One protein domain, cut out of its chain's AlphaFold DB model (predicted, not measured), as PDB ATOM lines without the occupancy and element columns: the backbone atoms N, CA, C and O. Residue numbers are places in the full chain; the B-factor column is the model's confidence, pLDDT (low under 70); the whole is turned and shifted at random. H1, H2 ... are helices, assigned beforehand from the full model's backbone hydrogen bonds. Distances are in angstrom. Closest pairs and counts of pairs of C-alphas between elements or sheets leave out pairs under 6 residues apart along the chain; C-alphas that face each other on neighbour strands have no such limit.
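This is residues 553 to 618 of the 645 residues of an uncharacterized protein of Stenotrophomonas maltophilia (strain K279a) (UniProt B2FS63). The longest helix, H2, has the two shorter helices H1 and H3 on one side of it: H3 packs across residues 578 to 585 of H2, and H1 lies more loosely near residue 577 and crosses H2 nearly at a right angle. The centres of the three make a loose triangle; residues 563 to 572 stick out as a loop, and residues 608 to 618 form a tail that folds back past H2. The printed part has 66 residues with three named helices, in the order H1, H2, H3, and no named strand; its class is all helix. It is only just compact, close to loose, with a radius of gyration of the C-alphas of 12.7 A and spans of 36 by 26 by 25 A.

H2, residues 573 to 588, measures 22.2 A from C-alpha 573 at (5.507, 15.751, -12.459) to C-alpha 588. H1, residues 553 to 562, measures 14.5 A and begins with C-alpha 553 at (6.963, 2.191, -16.365). H3, residues 597 to 607, measures 15.3 A and ends with C-alpha 607 at (-6.258, 2.027, -18.183).

H2 touches H3 with residues 578 to 585 alone; the closest C-alphas, of Leu 581 and Ala 598, are 5.0 A apart. The two run opposite ways at a steep tilt of 47 degrees. H1 and H2 are close but not clearly touching, with closest C-alphas, of Leu 558 and Glu 577, 7.5 A apart, and about perpendicular at 86 degrees. H1 and H3 are also close but not clearly touching; their closest C-alphas, of Leu 554 and Glu 605, are 7.9 A apart. Every O i to N i+4 pair is within hydrogen-bond range in H2 and H3, and 5 of 6 are in H1.

The two C-alphas farthest apart, of Asp 567 and Ala 592, are 35.7 A apart. The printed part has no cut, and both links between helices are short. Mean pLDDT of the printed part is 75.5; residues 563 to 571 and 611 to 618 are under 70.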
ATOM      1  N   GLU A 553       6.579   1.837 -15.000       83.62
ATOM      2  CA  GLU A 553       6.963   2.191 -16.365       83.62
ATOM      3  C   GLU A 553       6.956   3.701 -16.584       83.62
ATOM      4  O   GLU A 553       7.927   4.234 -17.130       83.62
ATOM      5  N   LEU A 554       5.915   4.396 -16.110       85.19
ATOM      6  CA  LEU A 554       5.852   5.852 -16.181       85.19
ATOM      7  C   LEU A 554       7.011   6.484 -15.403       85.19
ATOM      8  O   LEU A 554       7.653   7.406 -15.901       85.19
ATOM      9  N   ARG A 555       7.384   5.924 -14.242       87.56
ATOM     10  CA  ARG A 555       8.586   6.360 -13.512       87.56
ATOM     11  C   ARG A 555       9.865   6.213 -14.335       87.56
ATOM     12  O   ARG A 555      10.715   7.108 -14.307       87.56
ATOM     13  N   ARG A 556      10.019   5.109 -15.069       86.50
ATOM     14  CA  ARG A 556      11.178   4.884 -15.946       86.50
ATOM     15  C   ARG A 556      11.231   5.911 -17.083       86.50
ATOM     16  O   ARG A 556      12.304   6.439 -17.359       86.50
ATOM     17  N   LEU A 557      10.086   6.218 -17.697       82.69
ATOM     18  CA  LEU A 557       9.967   7.248 -18.740       82.69
ATOM     19  C   LEU A 557      10.280   8.650 -18.206       82.69
ATOM     20  O   LEU A 557      10.990   9.415 -18.848       82.69
ATOM     21  N   LEU A 558       9.785   8.979 -17.014       84.00
ATOM     22  CA  LEU A 558      10.042  10.267 -16.373       84.00
ATOM     23  C   LEU A 558      11.529  10.459 -16.071       84.00
ATOM     24  O   LEU A 558      12.077  11.537 -16.292       84.00
ATOM     25  N   ARG A 559      12.213   9.416 -15.591       79.06
ATOM     26  CA  ARG A 559      13.642   9.497 -15.258       79.06
ATOM     27  C   ARG A 559      14.531   9.880 -16.424       79.06
ATOM     28  O   ARG A 559      15.361  10.766 -16.252       79.06
ATOM     29  N   SER A 560      14.336   9.255 -17.585       72.44
ATOM     30  CA  SER A 560      15.160   9.550 -18.761       72.44
ATOM     31  C   SER A 560      15.050  11.015 -19.194       72.44
ATOM     32  O   SER A 560      15.999  11.566 -19.741       72.44
ATOM     33  N   LYS A 561      13.925  11.677 -18.897       71.00
ATOM     34  CA  LYS A 561      13.749  13.117 -19.124       71.00
ATOM     35  C   LYS A 561      14.371  13.990 -18.035       71.00
ATOM     36  O   LYS A 561      14.930  15.039 -18.338       71.00
ATOM     37  N   ILE A 562      14.272  13.573 -16.773       70.44
ATOM     38  CA  ILE A 562      14.769  14.344 -15.622       70.44
ATOM     39  C   ILE A 562      16.301  14.424 -15.622       70.44
ATOM     40  O   ILE A 562      16.845  15.459 -15.257       70.44
ATOM     41  N   GLU A 563      17.005  13.382 -16.068       61.19
ATOM     42  CA  GLU A 563      18.474  13.410 -16.186       61.19
ATOM     43  C   GLU A 563      18.978  14.482 -17.175       61.19
ATOM     44  O   GLU A 563      20.088  14.985 -17.015       61.19
ATOM     45  N   GLY A 564      18.145  14.896 -18.141       51.75
ATOM     46  CA  GLY A 564      18.439  15.985 -19.082       51.75
ATOM     47  C   GLY A 564      17.964  17.378 -18.641       51.75
ATOM     48  O   GLY A 564      18.457  18.377 -19.159       51.75
ATOM     49  N   ALA A 565      17.035  17.467 -17.685       52.34
ATOM     50  CA  ALA A 565      16.453  18.716 -17.201       52.34
ATOM     51  C   ALA A 565      16.893  18.975 -15.752       52.34
ATOM     52  O   ALA A 565      16.200  18.618 -14.797       52.34
ATOM     53  N   ARG A 566      18.063  19.599 -15.581       45.16
ATOM     54  CA  ARG A 566      18.447  20.186 -14.292       45.16
ATOM     55  C   ARG A 566      17.460  21.322 -13.960       45.16
ATOM     56  O   ARG A 566      17.191  22.168 -14.806       45.16
ATOM     57  N   ASP A 567      16.938  21.313 -12.733       50.19
ATOM     58  CA  ASP A 567      16.387  22.484 -12.026       50.19
ATOM     59  C   ASP A 567      14.968  22.999 -12.361       50.19
ATOM     60  O   ASP A 567      14.777  24.177 -12.657       50.19
ATOM     61  N   ALA A 568      13.920  22.182 -12.172       52.00
ATOM     62  CA  ALA A 568      12.568  22.727 -11.954       52.00
ATOM     63  C   ALA A 568      11.785  21.982 -10.848       52.00
ATOM     64  O   ALA A 568      11.580  20.766 -10.949       52.00
ATOM     65  N   PRO A 569      11.307  22.684  -9.797       53.75
ATOM     66  CA  PRO A 569      10.476  22.111  -8.744       53.75
ATOM     67  C   PRO A 569       9.024  22.008  -9.227       53.75
ATOM     68  O   PRO A 569       8.175  22.838  -8.919       53.75
ATOM     69  N   PHE A 570       8.726  20.989 -10.025       57.19
ATOM     70  CA  PHE A 570       7.343  20.647 -10.344       57.19
ATOM     71  C   PHE A 570       6.720  19.895  -9.160       57.19
ATOM     72  O   PHE A 570       7.257  18.868  -8.735       57.19
ATOM     73  N   ALA A 571       5.603  20.409  -8.635       62.75
ATOM     74  CA  ALA A 571       4.843  19.746  -7.576       62.75
ATOM     75  C   ALA A 571       4.264  18.413  -8.078       62.75
ATOM     76  O   ALA A 571       4.544  17.387  -7.472       62.75
ATOM     77  N   ASP A 572       3.585  18.414  -9.233       77.19
ATOM     78  CA  ASP A 572       3.048  17.217  -9.896       77.19
ATOM     79  C   ASP A 572       3.743  16.959 -11.242       77.19
ATOM     80  O   ASP A 572       3.389  17.519 -12.279       77.19
ATOM     81  N   ILE A 573       4.764  16.105 -11.237       80.00
ATOM     82  CA  ILE A 573       5.507  15.751 -12.459       80.00
ATOM     83  C   ILE A 573       4.739  14.764 -13.325       80.00
ATOM     84  O   ILE A 573       4.888  14.770 -14.546       80.00
ATOM     85  N   VAL A 574       3.924  13.924 -12.693       82.00
ATOM     86  CA  VAL A 574       3.128  12.913 -13.381       82.00
ATOM     87  C   VAL A 574       2.073  13.613 -14.232       82.00
ATOM     88  O   VAL A 574       2.015  13.388 -15.440       82.00
ATOM     89  N   GLY A 575       1.310  14.538 -13.644       83.38
ATOM     90  CA  GLY A 575       0.316  15.337 -14.355       83.38
ATOM     91  C   GLY A 575       0.921  16.173 -15.484       83.38
ATOM     92  O   GLY A 575       0.383  16.175 -16.592       83.38
ATOM     93  N   VAL A 576       2.067  16.824 -15.249       83.50
ATOM     94  CA  VAL A 576       2.774  17.603 -16.284       83.50
ATOM     95  C   VAL A 576       3.209  16.718 -17.453       83.50
ATOM     96  O   VAL A 576       2.976  17.079 -18.604       83.50
ATOM     97  N   GLU A 577       3.774  15.539 -17.193       85.81
ATOM     98  CA  GLU A 577       4.171  14.605 -18.250       85.81
ATOM     99  C   GLU A 577       2.974  14.113 -19.064       85.81
ATOM    100  O   GLU A 577       3.026  14.100 -20.293       85.81
ATOM    101  N   LEU A 578       1.874  13.745 -18.401       86.62
ATOM    102  CA  LEU A 578       0.655  13.334 -19.094       86.62
ATOM    103  C   LEU A 578       0.096  14.484 -19.949       86.62
ATOM    104  O   LEU A 578      -0.360  14.252 -21.070       86.62
ATOM    105  N   GLN A 579       0.184  15.733 -19.485       86.88
ATOM    106  CA  GLN A 579      -0.186  16.907 -20.281       86.88
ATOM    107  C   GLN A 579       0.766  17.142 -21.468       86.88
ATOM    108  O   GLN A 579       0.301  17.430 -22.572       86.88
ATOM    109  N   GLU A 580       2.080  16.974 -21.297       87.75
ATOM    110  CA  GLU A 580       3.046  17.057 -22.399       87.75
ATOM    111  C   GLU A 580       2.803  15.978 -23.457       87.75
ATOM    112  O   GLU A 580       2.840  16.259 -24.657       87.75
ATOM    113  N   LEU A 581       2.564  14.736 -23.033       88.50
ATOM    114  CA  LEU A 581       2.242  13.627 -23.927       88.50
ATOM    115  C   LEU A 581       0.927  13.894 -24.661       88.50
ATOM    116  O   LEU A 581       0.844  13.659 -25.869       88.50
ATOM    117  N   ALA A 582      -0.070  14.445 -23.965       89.12
ATOM    118  CA  ALA A 582      -1.329  14.867 -24.565       89.12
ATOM    119  C   ALA A 582      -1.093  15.918 -25.654       89.12
ATOM    120  O   ALA A 582      -1.563  15.743 -26.779       89.12
ATOM    121  N   GLN A 583      -0.303  16.956 -25.370       88.75
ATOM    122  CA  GLN A 583       0.016  17.989 -26.352       88.75
ATOM    123  C   GLN A 583       0.797  17.425 -27.548       88.75
ATOM    124  O   GLN A 583       0.399  17.638 -28.689       88.75
ATOM    125  N   LYS A 584       1.825  16.598 -27.316       89.25
ATOM    126  CA  LYS A 584       2.593  15.936 -28.390       89.25
ATOM    127  C   LYS A 584       1.709  15.075 -29.292       89.25
ATOM    128  O   LYS A 584       1.899  15.059 -30.513       89.25
ATOM    129  N   ALA A 585       0.745  14.357 -28.716       88.88
ATOM    130  CA  ALA A 585      -0.205  13.560 -29.484       88.88
ATOM    131  C   ALA A 585      -1.118  14.448 -30.351       88.88
ATOM    132  O   ALA A 585      -1.343  14.137 -31.524       88.88
ATOM    133  N   LEU A 586      -1.592  15.577 -29.806       89.81
ATOM    134  CA  LEU A 586      -2.407  16.558 -30.529       89.81
ATOM    135  C   LEU A 586      -1.639  17.230 -31.673       89.81
ATOM    136  O   LEU A 586      -2.194  17.346 -32.768       89.81
ATOM    137  N   ASP A 587      -0.388  17.628 -31.431       89.06
ATOM    138  CA  ASP A 587       0.479  18.313 -32.397       89.06
ATOM    139  C   ASP A 587       0.828  17.399 -33.573       89.06
ATOM    140  O   ASP A 587       0.708  17.779 -34.739       89.06
ATOM    141  N   THR A 588       1.171  16.141 -33.279       86.81
ATOM    142  CA  THR A 588       1.442  15.136 -34.319       86.81
ATOM    143  C   THR A 588       0.199  14.874 -35.179       86.81
ATOM    144  O   THR A 588       0.307  14.643 -36.384       86.81
ATOM    145  N   CYS A 589      -0.990  14.969 -34.574       86.19
ATOM    146  CA  CYS A 589      -2.284  14.818 -35.240       86.19
ATOM    147  C   CYS A 589      -2.908  16.162 -35.667       86.19
ATOM    148  O   CYS A 589      -4.131  16.252 -35.825       86.19
ATOM    149  N   ALA A 590      -2.115  17.230 -35.821       83.44
ATOM    150  CA  ALA A 590      -2.629  18.543 -36.219       83.44
ATOM    151  C   ALA A 590      -3.115  18.556 -37.677       83.44
ATOM    152  O   ALA A 590      -4.177  19.101 -37.959       83.44
ATOM    153  N   ARG A 591      -2.359  17.926 -38.589       82.50
ATOM    154  CA  ARG A 591      -2.680  17.880 -40.030       82.50
ATOM    155  C   ARG A 591      -3.507  16.658 -40.424       82.50
ATOM    156  O   ARG A 591      -4.423  16.768 -41.228       82.50
ATOM    157  N   ALA A 592      -3.161  15.485 -39.894       84.44
ATOM    158  CA  ALA A 592      -3.830  14.225 -40.208       84.44
ATOM    159  C   ALA A 592      -3.754  13.255 -39.016       84.44
ATOM    160  O   ALA A 592      -2.745  13.270 -38.308       84.44
ATOM    161  N   PRO A 593      -4.758  12.380 -38.812       86.50
ATOM    162  CA  PRO A 593      -4.698  11.333 -37.793       86.50
ATOM    163  C   PRO A 593      -3.547  10.362 -38.074       86.50
ATOM    164  O   PRO A 593      -3.483   9.778 -39.156       86.50
ATOM    165  N   ARG A 594      -2.631  10.200 -37.114       87.94
ATOM    166  CA  ARG A 594      -1.483   9.282 -37.192       87.94
ATOM    167  C   ARG A 594      -1.244   8.637 -35.839       87.94
ATOM    168  O   ARG A 594      -1.342   9.321 -34.824       87.94
ATOM    169  N   THR A 595      -0.927   7.344 -35.816       86.06
ATOM    170  CA  THR A 595      -0.646   6.646 -34.555       86.06
ATOM    171  C   THR A 595       0.571   7.261 -33.864       86.06
ATOM    172  O   THR A 595       1.592   7.539 -34.497       86.06
ATOM    173  N   THR A 596       0.483   7.487 -32.553       86.12
ATOM    174  CA  THR A 596       1.587   8.084 -31.786       86.12
ATOM    175  C   THR A 596       1.938   7.253 -30.565       86.12
ATOM    176  O   THR A 596       1.074   6.649 -29.936       86.12
ATOM    177  N   HIS A 597       3.224   7.250 -30.197       87.19
ATOM    178  CA  HIS A 597       3.656   6.641 -28.939       87.19
ATOM    179  C   HIS A 597       3.025   7.332 -27.727       87.19
ATOM    180  O   HIS A 597       2.651   6.664 -26.773       87.19
ATOM    181  N   ALA A 598       2.885   8.659 -27.785       86.69
ATOM    182  CA  ALA A 598       2.315   9.446 -26.701       86.69
ATOM    183  C   ALA A 598       0.854   9.061 -26.422       86.69
ATOM    184  O   ALA A 598       0.500   8.857 -25.267       86.69
ATOM    185  N   ALA A 599       0.038   8.857 -27.465       87.38
ATOM    186  CA  ALA A 599      -1.321   8.337 -27.306       87.38
ATOM    187  C   ALA A 599      -1.334   6.941 -26.663       87.38
ATOM    188  O   ALA A 599      -2.151   6.681 -25.791       87.38
ATOM    189  N   THR A 600      -0.401   6.063 -27.043       89.19
ATOM    190  CA  THR A 600      -0.260   4.723 -26.450       89.19
ATOM    191  C   THR A 600       0.057   4.780 -24.959       89.19
ATOM    192  O   THR A 600      -0.609   4.105 -24.185       89.19
ATOM    193  N   VAL A 601       1.009   5.621 -24.541       87.44
ATOM    194  CA  VAL A 601       1.337   5.795 -23.114       87.44
ATOM    195  C   VAL A 601       0.149   6.383 -22.353       87.44
ATOM    196  O   VAL A 601      -0.190   5.887 -21.288       87.44
ATOM    197  N   LEU A 602      -0.540   7.384 -22.911       88.69
ATOM    198  CA  LEU A 602      -1.739   7.956 -22.289       88.69
ATOM    199  C   LEU A 602      -2.862   6.933 -22.117       88.69
ATOM    200  O   LEU A 602      -3.515   6.920 -21.081       88.69
ATOM    201  N   ALA A 603      -3.103   6.099 -23.128       88.50
ATOM    202  CA  ALA A 603      -4.104   5.043 -23.052       88.50
ATOM    203  C   ALA A 603      -3.742   3.991 -22.002       88.50
ATOM    204  O   ALA A 603      -4.612   3.588 -21.236       88.50
ATOM    205  N   GLU A 604      -2.473   3.584 -21.949       87.88
ATOM    206  CA  GLU A 604      -1.997   2.634 -20.949       87.88
ATOM    207  C   GLU A 604      -2.137   3.205 -19.537       87.88
ATOM    208  O   GLU A 604      -2.733   2.559 -18.688       87.88
ATOM    209  N   GLU A 605      -1.680   4.429 -19.271       87.25
ATOM    210  CA  GLU A 605      -1.801   5.018 -17.932       87.25
ATOM    211  C   GLU A 605      -3.266   5.299 -17.553       87.25
ATOM    212  O   GLU A 605      -3.651   5.053 -16.411       87.25
ATOM    213  N   LYS A 606      -4.126   5.683 -18.509       87.06
ATOM    214  CA  LYS A 606      -5.575   5.817 -18.276       87.06
ATOM    215  C   LYS A 606      -6.215   4.489 -17.880       87.06
ATOM    216  O   LYS A 606      -7.034   4.466 -16.965       87.06
ATOM    217  N   ARG A 607      -5.820   3.390 -18.525       85.06
ATOM    218  CA  ARG A 607      -6.258   2.027 -18.183       85.06
ATOM    219  C   ARG A 607      -5.864   1.640 -16.753       85.06
ATOM    220  O   ARG A 607      -6.600   0.911 -16.105       85.06
ATOM    221  N   LYS A 608      -4.741   2.166 -16.249       83.12
ATOM    222  CA  LYS A 608      -4.283   2.008 -14.855       83.12
ATOM    223  C   LYS A 608      -4.980   2.959 -13.866       83.12
ATOM    224  O   LYS A 608      -4.665   2.934 -12.684       83.12
ATOM    225  N   GLY A 609      -5.906   3.801 -14.334       80.06
ATOM    226  CA  GLY A 609      -6.632   4.779 -13.518       80.06
ATOM    227  C   GLY A 609      -6.031   6.190 -13.510       80.06
ATOM    228  O   GLY A 609      -6.556   7.069 -12.829       80.06
ATOM    229  N   TYR A 610      -4.968   6.453 -14.278       78.50
ATOM    230  CA  TYR A 610      -4.294   7.755 -14.304       78.50
ATOM    231  C   TYR A 610      -4.731   8.601 -15.495       78.50
ATOM    232  O   TYR A 610      -4.446   8.294 -16.651       78.50
ATOM    233  N   ALA A 611      -5.389   9.722 -15.218       66.69
ATOM    234  CA  ALA A 611      -5.794  10.683 -16.235       66.69
ATOM    235  C   ALA A 611      -5.072  12.023 -16.038       66.69
ATOM    236  O   ALA A 611      -4.816  12.420 -14.900       66.69
ATOM    237  N   PRO A 612      -4.788  12.770 -17.121       60.12
ATOM    238  CA  PRO A 612      -4.331  14.145 -16.995       60.12
ATOM    239  C   PRO A 612      -5.447  14.977 -16.349       60.12
ATOM    240  O   PRO A 612      -6.426  15.340 -17.011       60.12
ATOM    241  N   SER A 613      -5.323  15.275 -15.054       50.81
ATOM    242  CA  SER A 613      -6.195  16.251 -14.411       50.81
ATOM    243  C   SER A 613      -5.831  17.637 -14.948       50.81
ATOM    244  O   SER A 613      -4.664  18.021 -15.071       50.81
ATOM    245  N   LYS A 614      -6.850  18.396 -15.349       42.81
ATOM    246  CA  LYS A 614      -6.713  19.827 -15.601       42.81
ATOM    247  C   LYS A 614      -7.148  20.550 -14.343       42.81
ATOM    248  O   LYS A 614      -8.257  21.068 -14.290       42.81
ATOM    249  N   THR A 615      -6.279  20.613 -13.346       32.06
ATOM    250  CA  THR A 615      -6.354  21.745 -12.426       32.06
ATOM    251  C   THR A 615      -5.561  22.865 -13.092       32.06
ATOM    252  O   THR A 615      -4.371  22.679 -13.359       32.06
ATOM    253  N   PRO A 616      -6.180  23.999 -13.460       31.06
ATOM    254  CA  PRO A 616      -5.441  25.124 -13.999       31.06
ATOM    255  C   PRO A 616      -4.628  25.740 -12.857       31.06
ATOM    256  O   PRO A 616      -5.049  26.701 -12.222       31.06
ATOM    257  N   THR A 617      -3.440  25.211 -12.575       32.25
ATOM    258  CA  THR A 617      -2.407  26.045 -11.966       32.25
ATOM    259  C   THR A 617      -2.060  27.080 -13.014       32.25
ATOM    260  O   THR A 617      -1.430  26.753 -14.021       32.25
ATOM    261  N   ASN A 618      -2.533  28.309 -12.801       29.86
ATOM    262  CA  ASN A 618      -2.048  29.498 -13.481       29.86
ATOM    263  C   ASN A 618      -0.521  29.429 -13.493       29.86
ATOM    264  O   ASN A 618       0.133  29.729 -12.497       29.86
TER     265      ASN A 618